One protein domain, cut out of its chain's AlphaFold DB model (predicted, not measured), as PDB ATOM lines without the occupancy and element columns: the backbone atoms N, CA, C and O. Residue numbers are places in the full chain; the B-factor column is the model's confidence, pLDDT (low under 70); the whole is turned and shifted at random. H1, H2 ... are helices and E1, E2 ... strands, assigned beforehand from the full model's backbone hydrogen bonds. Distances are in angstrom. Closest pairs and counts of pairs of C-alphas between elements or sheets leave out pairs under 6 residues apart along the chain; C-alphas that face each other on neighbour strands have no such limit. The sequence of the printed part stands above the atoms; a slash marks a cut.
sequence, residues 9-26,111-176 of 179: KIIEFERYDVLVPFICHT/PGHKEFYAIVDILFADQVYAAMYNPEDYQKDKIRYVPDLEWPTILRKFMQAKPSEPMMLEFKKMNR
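What this domain is: This is residues 9 to 26 and 111 to 176 of the 179 residues of an uncharacterized protein of Nitrospirae bacterium RBG_16_43_11 (UniProt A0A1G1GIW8). A small antiparallel sheet of three short strands has helix H1 over one face, running along its strands, while H3 grazes the sheet at edge strand E2. H2 packs on H1 and is near H3, and the long link of residues 134 to 150 leads from E3 to H2. The printed part has 84 residues, with three named helices and three named strands in the order E1, E2, H1, E3, H2, H3; the sheet's order is E2, E1, E3, and the class is mixed. It is compact, with a radius of gyration of the C-alphas of 12.0 A, and rounded, spanning 33 by 27 by 22 A.

Where its parts are: E1 is residues 9 to 12, 9.6 A long, from C-alpha 9 at (74.019, 98.873, 154.298). E2 is residues 17 to 21, 12.8 A, and E3 residues 131 to 133, 6.7 A. H1 is residues 111 to 124, 19.9 A; H2 is residues 151 to 160, 14.5 A; H3 is residues 165 to 175, 15.5 A, ending at C-alpha 175 at (69.474, 109.304, 150.784).

How they stand to each other: E1 and E2 form a hairpin, with N 11 and O 18 2.8 A apart, within hydrogen-bond range. E1 and E3 are antiparallel, with N 10 and O 133 within range at 2.8 A. H1 is on the sheet over E1, at a height over the sheet of 9.1 A; H1 and the sheet E2, E1, E3 form two layers, a helix on one face of a sheet. H3 only grazes the sheet with residues 166 to 175; its closest C-alphas to E2 are Phe 171 and Pro 21, 6.1 A. With residues 119 to 123 alone, H1 touches H2 at a steep tilt of 49 degrees, opposite ways; the closest C-alphas are those of Ile 119 and Phe 158, 6.1 A. In H1, H2 and H3 every O i to N i+4 pair is within hydrogen-bond range.

The domain as a whole: The farthest C-alphas, of Thr 26 and Leu 149, are 35.6 A apart. Residues 27 to 110 are not printed; C-alphas 26 and 111 are 9.5 A apart across the cut. The link E3 to H2 is long. Residue 140 alone has a pLDDT under 70.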
ATOM      1  N   LYS A   9      72.770  98.658 153.559       87.75
ATOM      2  CA  LYS A   9      74.019  98.873 154.298       87.75
ATOM      3  C   LYS A   9      74.295 100.359 154.385       87.75
ATOM      4  O   LYS A   9      73.895 101.119 153.507       87.75
ATOM      5  N   ILE A  10      74.980 100.756 155.441       88.56
ATOM      6  CA  ILE A  10      75.453 102.117 155.638       88.56
ATOM      7  C   ILE A  10      76.919 102.156 155.231       88.56
ATOM      8  O   ILE A  10      77.702 101.317 155.674       88.56
ATOM      9  N   ILE A  11      77.252 103.110 154.371       90.00
ATOM     10  CA  ILE A  11      78.612 103.503 154.026       90.00
ATOM     11  C   ILE A  11      78.887 104.792 154.781       90.00
ATOM     12  O   ILE A  11      78.302 105.825 154.452       90.00
ATOM     13  N   GLU A  12      79.746 104.736 155.791       88.50
ATOM     14  CA  GLU A  12      80.130 105.936 156.533       88.50
ATOM     15  C   GLU A  12      81.206 106.700 155.770       88.50
ATOM     16  O   GLU A  12      82.287 106.179 155.534       88.50
ATOM     17  N   PHE A  13      80.928 107.944 155.402       88.88
ATOM     18  CA  PHE A  13      81.933 108.880 154.911       88.88
ATOM     19  C   PHE A  13      82.411 109.729 156.093       88.88
ATOM     20  O   PHE A  13      81.835 109.706 157.182       88.88
ATOM     21  N   GLU A  14      83.438 110.551 155.894       88.00
ATOM     22  CA  GLU A  14      83.941 111.430 156.958       88.00
ATOM     23  C   GLU A  14      82.835 112.320 157.562       88.00
ATOM     24  O   GLU A  14      82.761 112.490 158.779       88.00
ATOM     25  N   ARG A  15      81.921 112.844 156.730       89.00
ATOM     26  CA  ARG A  15      80.934 113.864 157.137       89.00
ATOM     27  C   ARG A  15      79.470 113.426 157.072       89.00
ATOM     28  O   ARG A  15      78.622 114.122 157.622       89.00
ATOM     29  N   TYR A  16      79.166 112.336 156.382       91.31
ATOM     30  CA  TYR A  16      77.801 111.874 156.131       91.31
ATOM     31  C   TYR A  16      77.784 110.368 155.895       91.31
ATOM     32  O   TYR A  16      78.832 109.749 155.758       91.31
ATOM     33  N   ASP A  17      76.596 109.791 155.817       91.31
ATOM     34  CA  ASP A  17      76.374 108.370 155.629       91.31
ATOM     35  C   ASP A  17      75.538 108.147 154.369       91.31
ATOM     36  O   ASP A  17      74.563 108.859 154.111       91.31
ATOM     37  N   VAL A  18      75.918 107.149 153.574       92.38
ATOM     38  CA  VAL A  18      75.184 106.740 152.372       92.38
ATOM     39  C   VAL A  18      74.558 105.371 152.611       92.38
ATOM     40  O   VAL A  18      75.240 104.391 152.894       92.38
ATOM     41  N   LEU A  19      73.240 105.297 152.479       91.75
ATOM     42  CA  LEU A  19      72.434 104.102 152.670       91.75
ATOM     43  C   LEU A  19      72.258 103.390 151.328       91.75
ATOM     44  O   LEU A  19      71.566 103.880 150.439       91.75
ATOM     45  N   VAL A  20      72.839 102.211 151.164       92.56
ATOM     46  CA  VAL A  20      72.658 101.397 149.958       92.56
ATOM     47  C   VAL A  20      71.575 100.353 150.230       92.56
ATOM     48  O   VAL A  20      71.821  99.466 151.043       92.56
ATOM     49  N   PRO A  21      70.382 100.422 149.610       91.38
ATOM     50  CA  PRO A  21      69.336  99.427 149.815       91.38
ATOM     51  C   PRO A  21      69.677  98.103 149.145       91.38
ATOM     52  O   PRO A  21      70.229  98.071 148.051       91.38
ATOM     53  N   PHE A  22      69.260  97.002 149.760       88.75
ATOM     54  CA  PHE A  22      69.193  95.694 149.131       88.75
ATOM     55  C   PHE A  22      67.770  95.388 148.682       88.75
ATOM     56  O   PHE A  22      66.832  95.357 149.481       88.75
ATOM     57  N   ILE A  23      67.628  95.079 147.395       89.00
ATOM     58  CA  ILE A  23      66.357  94.679 146.803       89.00
ATOM     59  C   ILE A  23      66.461  93.220 146.383       89.00
ATOM     60  O   ILE A  23      67.229  92.851 145.497       89.00
ATOM     61  N   CYS A  24      65.664  92.369 147.023       86.81
ATOM     62  CA  CYS A  24      65.559  90.976 146.623       86.81
ATOM     63  C   CYS A  24      64.676  90.862 145.373       86.81
ATOM     64  O   CYS A  24      63.503  91.219 145.406       86.81
ATOM     65  N   HIS A  25      65.227  90.298 144.297       87.62
ATOM     66  CA  HIS A  25      64.537  90.071 143.016       87.62
ATOM     67  C   HIS A  25      63.602  88.845 143.025       87.62
ATOM     68  O   HIS A  25      63.237  88.345 141.967       87.62
ATOM     69  N   THR A  26      63.293  88.289 144.204       87.81
ATOM     70  CA  THR A  26      62.405  87.117 144.374       87.81
ATOM     71  C   THR A  26      62.759  85.921 143.477       87.81
ATOM     72  O   THR A  26      61.888  85.194 143.027       87.81
ATOM     73  N   PRO A 111      70.843  87.911 141.510       89.88
ATOM     74  CA  PRO A 111      70.982  89.162 140.767       89.88
ATOM     75  C   PRO A 111      70.919  90.403 141.666       89.88
ATOM     76  O   PRO A 111      71.761  91.283 141.532       89.88
ATOM     77  N   GLY A 112      70.006  90.427 142.645       89.88
ATOM     78  CA  GLY A 112      69.905  91.538 143.599       89.88
ATOM     79  C   GLY A 112      71.142  91.688 144.492       89.88
ATOM     80  O   GLY A 112      71.519  92.799 144.841       89.88
ATOM     81  N   HIS A 113      71.819  90.583 144.826       88.38
ATOM     82  CA  HIS A 113      73.077  90.619 145.579       88.38
ATOM     83  C   HIS A 113      74.223  91.174 144.730       88.38
ATOM     84  O   HIS A 113      74.984  92.015 145.200       88.38
ATOM     85  N   LYS A 114      74.323  90.732 143.470       90.19
ATOM     86  CA  LYS A 114      75.321  91.246 142.521       90.19
ATOM     87  C   LYS A 114      75.139  92.738 142.268       90.19
ATOM     88  O   LYS A 114      76.111  93.480 142.310       90.19
ATOM     89  N   GLU A 115      73.902  93.167 142.037       92.56
ATOM     90  CA  GLU A 115      73.560  94.576 141.847       92.56
ATOM     91  C   GLU A 115      73.938  95.410 143.076       92.56
ATOM     92  O   GLU A 115      74.610  96.432 142.953       92.56
ATOM     93  N   PHE A 116      73.559  94.938 144.265       91.88
ATOM     94  CA  PHE A 116      73.899  95.582 145.525       91.88
ATOM     95  C   PHE A 116      75.409  95.781 145.692       91.88
ATOM     96  O   PHE A 116      75.852  96.893 145.984       91.88
ATOM     97  N   TYR A 117      76.204  94.723 145.493       89.81
ATOM     98  CA  TYR A 117      77.650  94.811 145.680       89.81
ATOM     99  C   TYR A 117      78.338  95.631 144.589       89.81
ATOM    100  O   TYR A 117      79.246  96.380 144.908       89.81
ATOM    101  N   ALA A 118      77.845  95.616 143.347       92.12
ATOM    102  CA  ALA A 118      78.361  96.505 142.304       92.12
ATOM    103  C   ALA A 118      78.219  97.994 142.681       92.12
ATOM    104  O   ALA A 118      79.113  98.796 142.413       92.12
ATOM    105  N   ILE A 119      77.107  98.366 143.323       93.75
ATOM    106  CA  ILE A 119      76.875  99.733 143.811       93.75
ATOM    107  C   ILE A 119      77.782 100.053 144.994       93.75
ATOM    108  O   ILE A 119      78.391 101.121 145.021       93.75
ATOM    109  N   VAL A 120      77.859  99.136 145.961       91.19
ATOM    110  CA  VAL A 120      78.783  99.227 147.093       91.19
ATOM    111  C   VAL A 120      80.198  99.466 146.572       91.19
ATOM    112  O   VAL A 120      80.760 100.520 146.848       91.19
ATOM    113  N   ASP A 121      80.735  98.581 145.740       90.81
ATOM    114  CA  ASP A 121      82.119  98.642 145.271       90.81
ATOM    115  C   ASP A 121      82.444  99.990 144.607       90.81
ATOM    116  O   ASP A 121      83.466 100.601 144.914       90.81
ATOM    117  N   ILE A 122      81.537 100.514 143.773       92.12
ATOM    118  CA  ILE A 122      81.697 101.829 143.133       92.12
ATOM    119  C   ILE A 122      81.679 102.975 144.151       92.12
ATOM    120  O   ILE A 122      82.472 103.910 144.047       92.12
ATOM    121  N   LEU A 123      80.774 102.939 145.130       90.62
ATOM    122  CA  LEU A 123      80.695 103.990 146.144       90.62
ATOM    123  C   LEU A 123      81.890 103.952 147.103       90.62
ATOM    124  O   LEU A 123      82.329 105.019 147.532       90.62
ATOM    125  N   PHE A 124      82.430 102.764 147.396       88.44
ATOM    126  CA  PHE A 124      83.590 102.557 148.268       88.44
ATOM    127  C   PHE A 124      84.930 102.901 147.612       88.44
ATOM    128  O   PHE A 124      85.807 103.421 148.299       88.44
ATOM    129  N   ALA A 125      85.102 102.631 146.314       83.81
ATOM    130  CA  ALA A 125      86.404 102.705 145.639       83.81
ATOM    131  C   ALA A 125      87.108 104.073 145.734       83.81
ATOM    132  O   ALA A 125      88.333 104.139 145.698       83.81
ATOM    133  N   ASP A 126      86.349 105.158 145.883       70.38
ATOM    134  CA  ASP A 126      86.875 106.527 145.899       70.38
ATOM    135  C   ASP A 126      86.958 107.147 147.306       70.38
ATOM    136  O   ASP A 126      87.073 108.371 147.431       70.38
ATOM    137  N   GLN A 127      86.812 106.354 148.370       74.44
ATOM    138  CA  GLN A 127      86.703 106.889 149.728       74.44
ATOM    139  C   GLN A 127      88.038 106.943 150.462       74.44
ATOM    140  O   GLN A 127      88.825 106.003 150.443       74.44
ATOM    141  N   VAL A 128      88.252 108.054 151.172       72.69
ATOM    142  CA  VAL A 128      89.401 108.242 152.076       72.69
ATOM    143  C   VAL A 128      89.188 107.488 153.395       72.69
ATOM    144  O   VAL A 128      90.141 106.998 153.994       72.69
ATOM    145  N   TYR A 129      87.931 107.363 153.829       71.12
ATOM    146  CA  TYR A 129      87.497 106.573 154.979       71.12
ATOM    147  C   TYR A 129      86.110 106.010 154.684       71.12
ATOM    148  O   TYR A 129      85.212 106.779 154.339       71.12
ATOM    149  N   ALA A 130      85.948 104.690 154.800       70.38
ATOM    150  CA  ALA A 130      84.646 104.055 154.689       70.38
ATOM    151  C   ALA A 130      84.543 102.791 155.543       70.38
ATOM    152  O   ALA A 130      85.415 101.922 155.502       70.38
ATOM    153  N   ALA A 131      83.448 102.684 156.289       73.94
ATOM    154  CA  ALA A 131      83.064 101.495 157.038       73.94
ATOM    155  C   ALA A 131      81.657 101.042 156.619       73.94
ATOM    156  O   ALA A 131      80.840 101.851 156.174       73.94
ATOM    157  N   MET A 132      81.403  99.732 156.710       76.44
ATOM    158  CA  MET A 132      80.143  99.099 156.309       76.44
ATOM    159  C   MET A 132      79.367  98.610 157.521       76.44
ATOM    160  O   MET A 132      79.861  97.751 158.249       76.44
ATOM    161  N   TYR A 133      78.117  99.052 157.660       77.25
ATOM    162  CA  TYR A 133      77.231  98.593 158.734       77.25
ATOM    163  C   TYR A 133      75.889  98.100 158.210       77.25
ATOM    164  O   TYR A 133      75.400  98.554 157.174       77.25
ATOM    165  N   ASN A 134      75.277  97.182 158.954       75.50
ATOM    166  CA  ASN A 134      73.893  96.781 158.768       75.50
ATOM    167  C   ASN A 134      72.986  97.658 159.664       75.50
ATOM    168  O   ASN A 134      73.281  97.829 160.842       75.50
ATOM    169  N   PRO A 135      71.882  98.212 159.147       71.25
ATOM    170  CA  PRO A 135      70.933  99.052 159.877       71.25
ATOM    171  C   PRO A 135      70.286  98.393 161.078       71.25
ATOM    172  O   PRO A 135      69.859  99.085 161.990       71.25
ATOM    173  N   GLU A 136      70.168  97.067 161.081       71.19
ATOM    174  CA  GLU A 136      69.674  96.371 162.267       71.19
ATOM    175  C   GLU A 136      70.708  96.362 163.407       71.19
ATOM    176  O   GLU A 136      70.336  96.143 164.560       71.19
ATOM    177  N   ASP A 137      71.978  96.642 163.099       71.12
ATOM    178  CA  ASP A 137      73.078  96.782 164.059       71.12
ATOM    179  C   ASP A 137      73.403  98.261 164.348       71.12
ATOM    180  O   ASP A 137      74.114  98.574 165.305       71.12
ATOM    181  N   TYR A 138      72.870  99.186 163.539       72.94
ATOM    182  CA  TYR A 138      73.149 100.618 163.610       72.94
ATOM    183  C   TYR A 138      71.909 101.426 163.991       72.94
ATOM    184  O   TYR A 138      70.859 101.358 163.357       72.94
ATOM    185  N   GLN A 139      72.028 102.251 165.025       72.94
ATOM    186  CA  GLN A 139      70.909 103.046 165.524       72.94
ATOM    187  C   GLN A 139      70.552 104.171 164.536       72.94
ATOM    188  O   GLN A 139      71.389 105.001 164.187       72.94
ATOM    189  N   LYS A 140      69.296 104.194 164.065       69.56
ATOM    190  CA  LYS A 140      68.826 105.098 162.997       69.56
ATOM    191  C   LYS A 140      68.996 106.588 163.326       69.56
ATOM    192  O   LYS A 140      69.224 107.387 162.424       69.56
ATOM    193  N   ASP A 141      68.894 106.959 164.595       74.31
ATOM    194  CA  ASP A 141      69.100 108.315 165.117       74.31
ATOM    195  C   ASP A 141      70.540 108.830 164.955       74.31
ATOM    196  O   ASP A 141      70.768 110.033 165.062       74.31
ATOM    197  N   LYS A 142      71.496 107.951 164.636       82.00
ATOM    198  CA  LYS A 142      72.898 108.312 164.387       82.00
ATOM    199  C   LYS A 142      73.222 108.575 162.917       82.00
ATOM    200  O   LYS A 142      74.343 108.970 162.619       82.00
ATOM    201  N   ILE A 143      72.266 108.373 162.008       86.31
ATOM    202  CA  ILE A 143      72.490 108.536 160.568       86.31
ATOM    203  C   ILE A 143      72.693 110.016 160.224       86.31
ATOM    204  O   ILE A 143      71.823 110.858 160.463       86.31
ATOM    205  N   ARG A 144      73.828 110.321 159.596       89.75
ATOM    206  CA  ARG A 144      74.195 111.649 159.100       89.75
ATOM    207  C   ARG A 144      73.795 111.763 157.633       89.75
ATOM    208  O   ARG A 144      74.401 111.144 156.768       89.75
ATOM    209  N   TYR A 145      72.771 112.549 157.332       89.69
ATOM    210  CA  TYR A 145      72.255 112.651 155.965       89.69
ATOM    211  C   TYR A 145      73.249 113.277 154.979       89.69
ATOM    212  O   TYR A 145      74.017 114.175 155.330       89.69
ATOM    213  N   VAL A 146      73.183 112.829 153.720       91.50
ATOM    214  CA  VAL A 146      73.971 113.379 152.609       91.50
ATOM    215  C   VAL A 146      73.595 114.852 152.385       91.50
ATOM    216  O   VAL A 146      72.428 115.136 152.105       91.50
ATOM    217  N   PRO A 147      74.546 115.802 152.472       91.81
ATOM    218  CA  PRO A 147      74.270 117.211 152.203       91.81
ATOM    219  C   PRO A 147      73.842 117.457 150.748       91.81
ATOM    220  O   PRO A 147      74.347 116.803 149.834       91.81
ATOM    221  N   ASP A 148      73.006 118.477 150.512       91.25
ATOM    222  CA  ASP A 148      72.547 118.868 149.164       91.25
ATOM    223  C   ASP A 148      73.693 119.057 148.164       91.25
ATOM    224  O   ASP A 148      73.586 118.670 147.001       91.25
ATOM    225  N   LEU A 149      74.811 119.632 148.619       91.81
ATOM    226  CA  LEU A 149      75.983 119.893 147.784       91.81
ATOM    227  C   LEU A 149      76.709 118.606 147.354       91.81
ATOM    228  O   LEU A 149      77.292 118.558 146.272       91.81
ATOM    229  N   GLU A 150      76.656 117.562 148.182       91.44
ATOM    230  CA  GLU A 150      77.315 116.273 147.939       91.44
ATOM    231  C   GLU A 150      76.434 115.335 147.098       91.44
ATOM    232  O   GLU A 150      76.931 114.475 146.362       91.44
ATOM    233  N   TRP A 151      75.111 115.527 147.157       92.94
ATOM    234  CA  TRP A 151      74.130 114.659 146.515       92.94
ATOM    235  C   TRP A 151      74.349 114.447 145.004       92.94
ATOM    236  O   TRP A 151      74.315 113.291 144.571       92.94
ATOM    237  N   PRO A 152      74.638 115.472 144.170       93.75
ATOM    238  CA  PRO A 152      74.909 115.263 142.746       93.75
ATOM    239  C   PRO A 152      76.103 114.340 142.482       93.75
ATOM    240  O   PRO A 152      76.086 113.581 141.509       93.75
ATOM    241  N   THR A 153      77.129 114.387 143.332       92.56
ATOM    242  CA  THR A 153      78.321 113.537 143.220       92.56
ATOM    243  C   THR A 153      77.988 112.099 143.593       92.56
ATOM    244  O   THR A 153      78.279 111.189 142.814       92.56
ATOM    245  N   ILE A 154      77.318 111.892 144.731       93.12
ATOM    246  CA  ILE A 154      76.889 110.562 145.182       93.12
ATOM    247  C   ILE A 154      75.955 109.915 144.163       93.12
ATOM    248  O   ILE A 154      76.182 108.777 143.749       93.12
ATOM    249  N   LEU A 155      74.956 110.659 143.681       94.25
ATOM    250  CA  LEU A 155      74.028 110.162 142.675       94.25
ATOM    251  C   LEU A 155      74.754 109.813 141.370       94.25
ATOM    252  O   LEU A 155      74.486 108.764 140.793       94.25
ATOM    253  N   ARG A 156      75.701 110.642 140.908       94.75
ATOM    254  CA  ARG A 156      76.478 110.348 139.693       94.75
ATOM    255  C   ARG A 156      77.267 109.047 139.822       94.75
ATOM    256  O   ARG A 156      77.241 108.258 138.883       94.75
ATOM    257  N   LYS A 157      77.934 108.820 140.959       93.75
ATOM    258  CA  LYS A 157      78.674 107.575 141.228       93.75
ATOM    259  C   LYS A 157      77.740 106.373 141.275       93.75
ATOM    260  O   LYS A 157      77.943 105.422 140.533       93.75
ATOM    261  N   PHE A 158      76.658 106.465 142.046       95.19
ATOM    262  CA  PHE A 158      75.617 105.439 142.108       95.19
ATOM    263  C   PHE A 158      75.116 105.032 140.709       95.19
ATOM    264  O   PHE A 158      75.003 103.846 140.405       95.19
ATOM    265  N   MET A 159      74.893 105.998 139.813       95.94
ATOM    266  CA  MET A 159      74.430 105.721 138.449       95.94
ATOM    267  C   MET A 159      75.471 105.010 137.560       95.94
ATOM    268  O   MET A 159      75.076 104.382 136.578       95.94
ATOM    269  N   GLN A 160      76.772 105.046 137.881       95.25
ATOM    270  CA  GLN A 160      77.800 104.293 137.139       95.25
ATOM    271  C   GLN A 160      77.598 102.778 137.255       95.25
ATOM    272  O   GLN A 160      77.919 102.049 136.316       95.25
ATOM    273  N   ALA A 161      76.995 102.317 138.356       93.94
ATOM    274  CA  ALA A 161      76.636 100.916 138.565       93.94
ATOM    275  C   ALA A 161      75.497 100.438 137.648       93.94
ATOM    276  O   ALA A 161      75.195  99.247 137.627       93.94
ATOM    277  N   LYS A 162      74.858 101.352 136.897       96.06
ATOM    278  CA  LYS A 162      73.663 101.093 136.076       96.06
ATOM    279  C   LYS A 162      72.565 100.377 136.886       96.06
ATOM    280  O   LYS A 162      72.136  99.289 136.500       96.06
ATOM    281  N   PRO A 163      72.133 100.969 138.016       96.12
ATOM    282  CA  PRO A 163      71.159 100.352 138.905       96.12
ATOM    283  C   PRO A 163      69.820 100.148 138.191       96.12
ATOM    284  O   PRO A 163      69.421 100.948 137.337       96.12
ATOM    285  N   SER A 164      69.101  99.102 138.582       95.56
ATOM    286  CA  SER A 164      67.712  98.887 138.194       95.56
ATOM    287  C   SER A 164      66.820 100.029 138.684       95.56
ATOM    288  O   SER A 164      67.150 100.775 139.612       95.56
ATOM    289  N   GLU A 165      65.647 100.169 138.072       94.94
ATOM    290  CA  GLU A 165      64.683 101.193 138.473       94.94
ATOM    291  C   GLU A 165      64.254 101.071 139.951       94.94
ATOM    292  O   GLU A 165      64.324 102.087 140.650       94.94
ATOM    293  N   PRO A 166      63.908  99.879 140.493       93.25
ATOM    294  CA  PRO A 166      63.604  99.738 141.918       93.25
ATOM    295  C   PRO A 166      64.756 100.199 142.816       93.25
ATOM    296  O   PRO A 166      64.534 100.911 143.797       93.25
ATOM    297  N   MET A 167      65.990  99.839 142.450       94.06
ATOM    298  CA  MET A 167      67.200 100.214 143.184       94.06
ATOM    299  C   MET A 167      67.392 101.728 143.190       94.06
ATOM    300  O   MET A 167      67.618 102.327 144.240       94.06
ATOM    301  N   MET A 168      67.227 102.371 142.035       95.00
ATOM    302  CA  MET A 168      67.291 103.824 141.910       95.00
ATOM    303  C   MET A 168      66.233 104.528 142.767       95.00
ATOM    304  O   MET A 168      66.550 105.522 143.425       95.00
ATOM    305  N   LEU A 169      64.984 104.058 142.742       93.12
ATOM    306  CA  LEU A 169      63.888 104.680 143.485       93.12
ATOM    307  C   LEU A 169      64.124 104.607 144.996       93.12
ATOM    308  O   LEU A 169      64.036 105.634 145.675       93.12
ATOM    309  N   GLU A 170      64.484 103.433 145.516       92.56
ATOM    310  CA  GLU A 170      64.732 103.265 146.949       92.56
ATOM    311  C   GLU A 170      66.018 103.967 147.396       92.56
ATOM    312  O   GLU A 170      66.007 104.634 148.430       92.56
ATOM    313  N   PHE A 171      67.090 103.944 146.597       93.75
ATOM    314  CA  PHE A 171      68.322 104.667 146.927       93.75
ATOM    315  C   PHE A 171      68.074 106.174 147.058       93.75
ATOM    316  O   PHE A 171      68.485 106.796 148.040       93.75
ATOM    317  N   LYS A 172      67.347 106.766 146.098       92.81
ATOM    318  CA  LYS A 172      66.957 108.182 146.155       92.81
ATOM    319  C   LYS A 172      66.097 108.461 147.378       92.81
ATOM    320  O   LYS A 172      66.338 109.427 148.078       92.81
ATOM    321  N   LYS A 173      65.110 107.624 147.662       90.38
ATOM    322  CA  LYS A 173      64.213 107.804 148.806       90.38
ATOM    323  C   LYS A 173      64.932 107.723 150.159       90.38
ATOM    324  O   LYS A 173      64.538 108.434 151.075       90.38
ATOM    325  N   MET A 174      65.962 106.882 150.282       89.00
ATOM    326  CA  MET A 174      66.732 106.718 151.522       89.00
ATOM    327  C   MET A 174      67.764 107.823 151.758       89.00
ATOM    328  O   MET A 174      68.037 108.148 152.909       89.00
ATOM    329  N   ASN A 175      68.338 108.380 150.689       90.50
ATOM    330  CA  ASN A 175      69.474 109.304 150.784       90.50
ATOM    331  C   ASN A 175      69.168 110.728 150.346       90.50
ATOM    332  O   ASN A 175      70.000 111.610 150.549       90.50
ATOM    333  N   ARG A 176      68.021 110.968 149.702       80.38
ATOM    334  CA  ARG A 176      67.659 112.319 149.293       80.38
ATOM    335  C   ARG A 176      67.514 113.167 150.559       80.38
ATOM    336  O   ARG A 176      66.753 112.773 151.445       80.38
TER     337      ARG A 176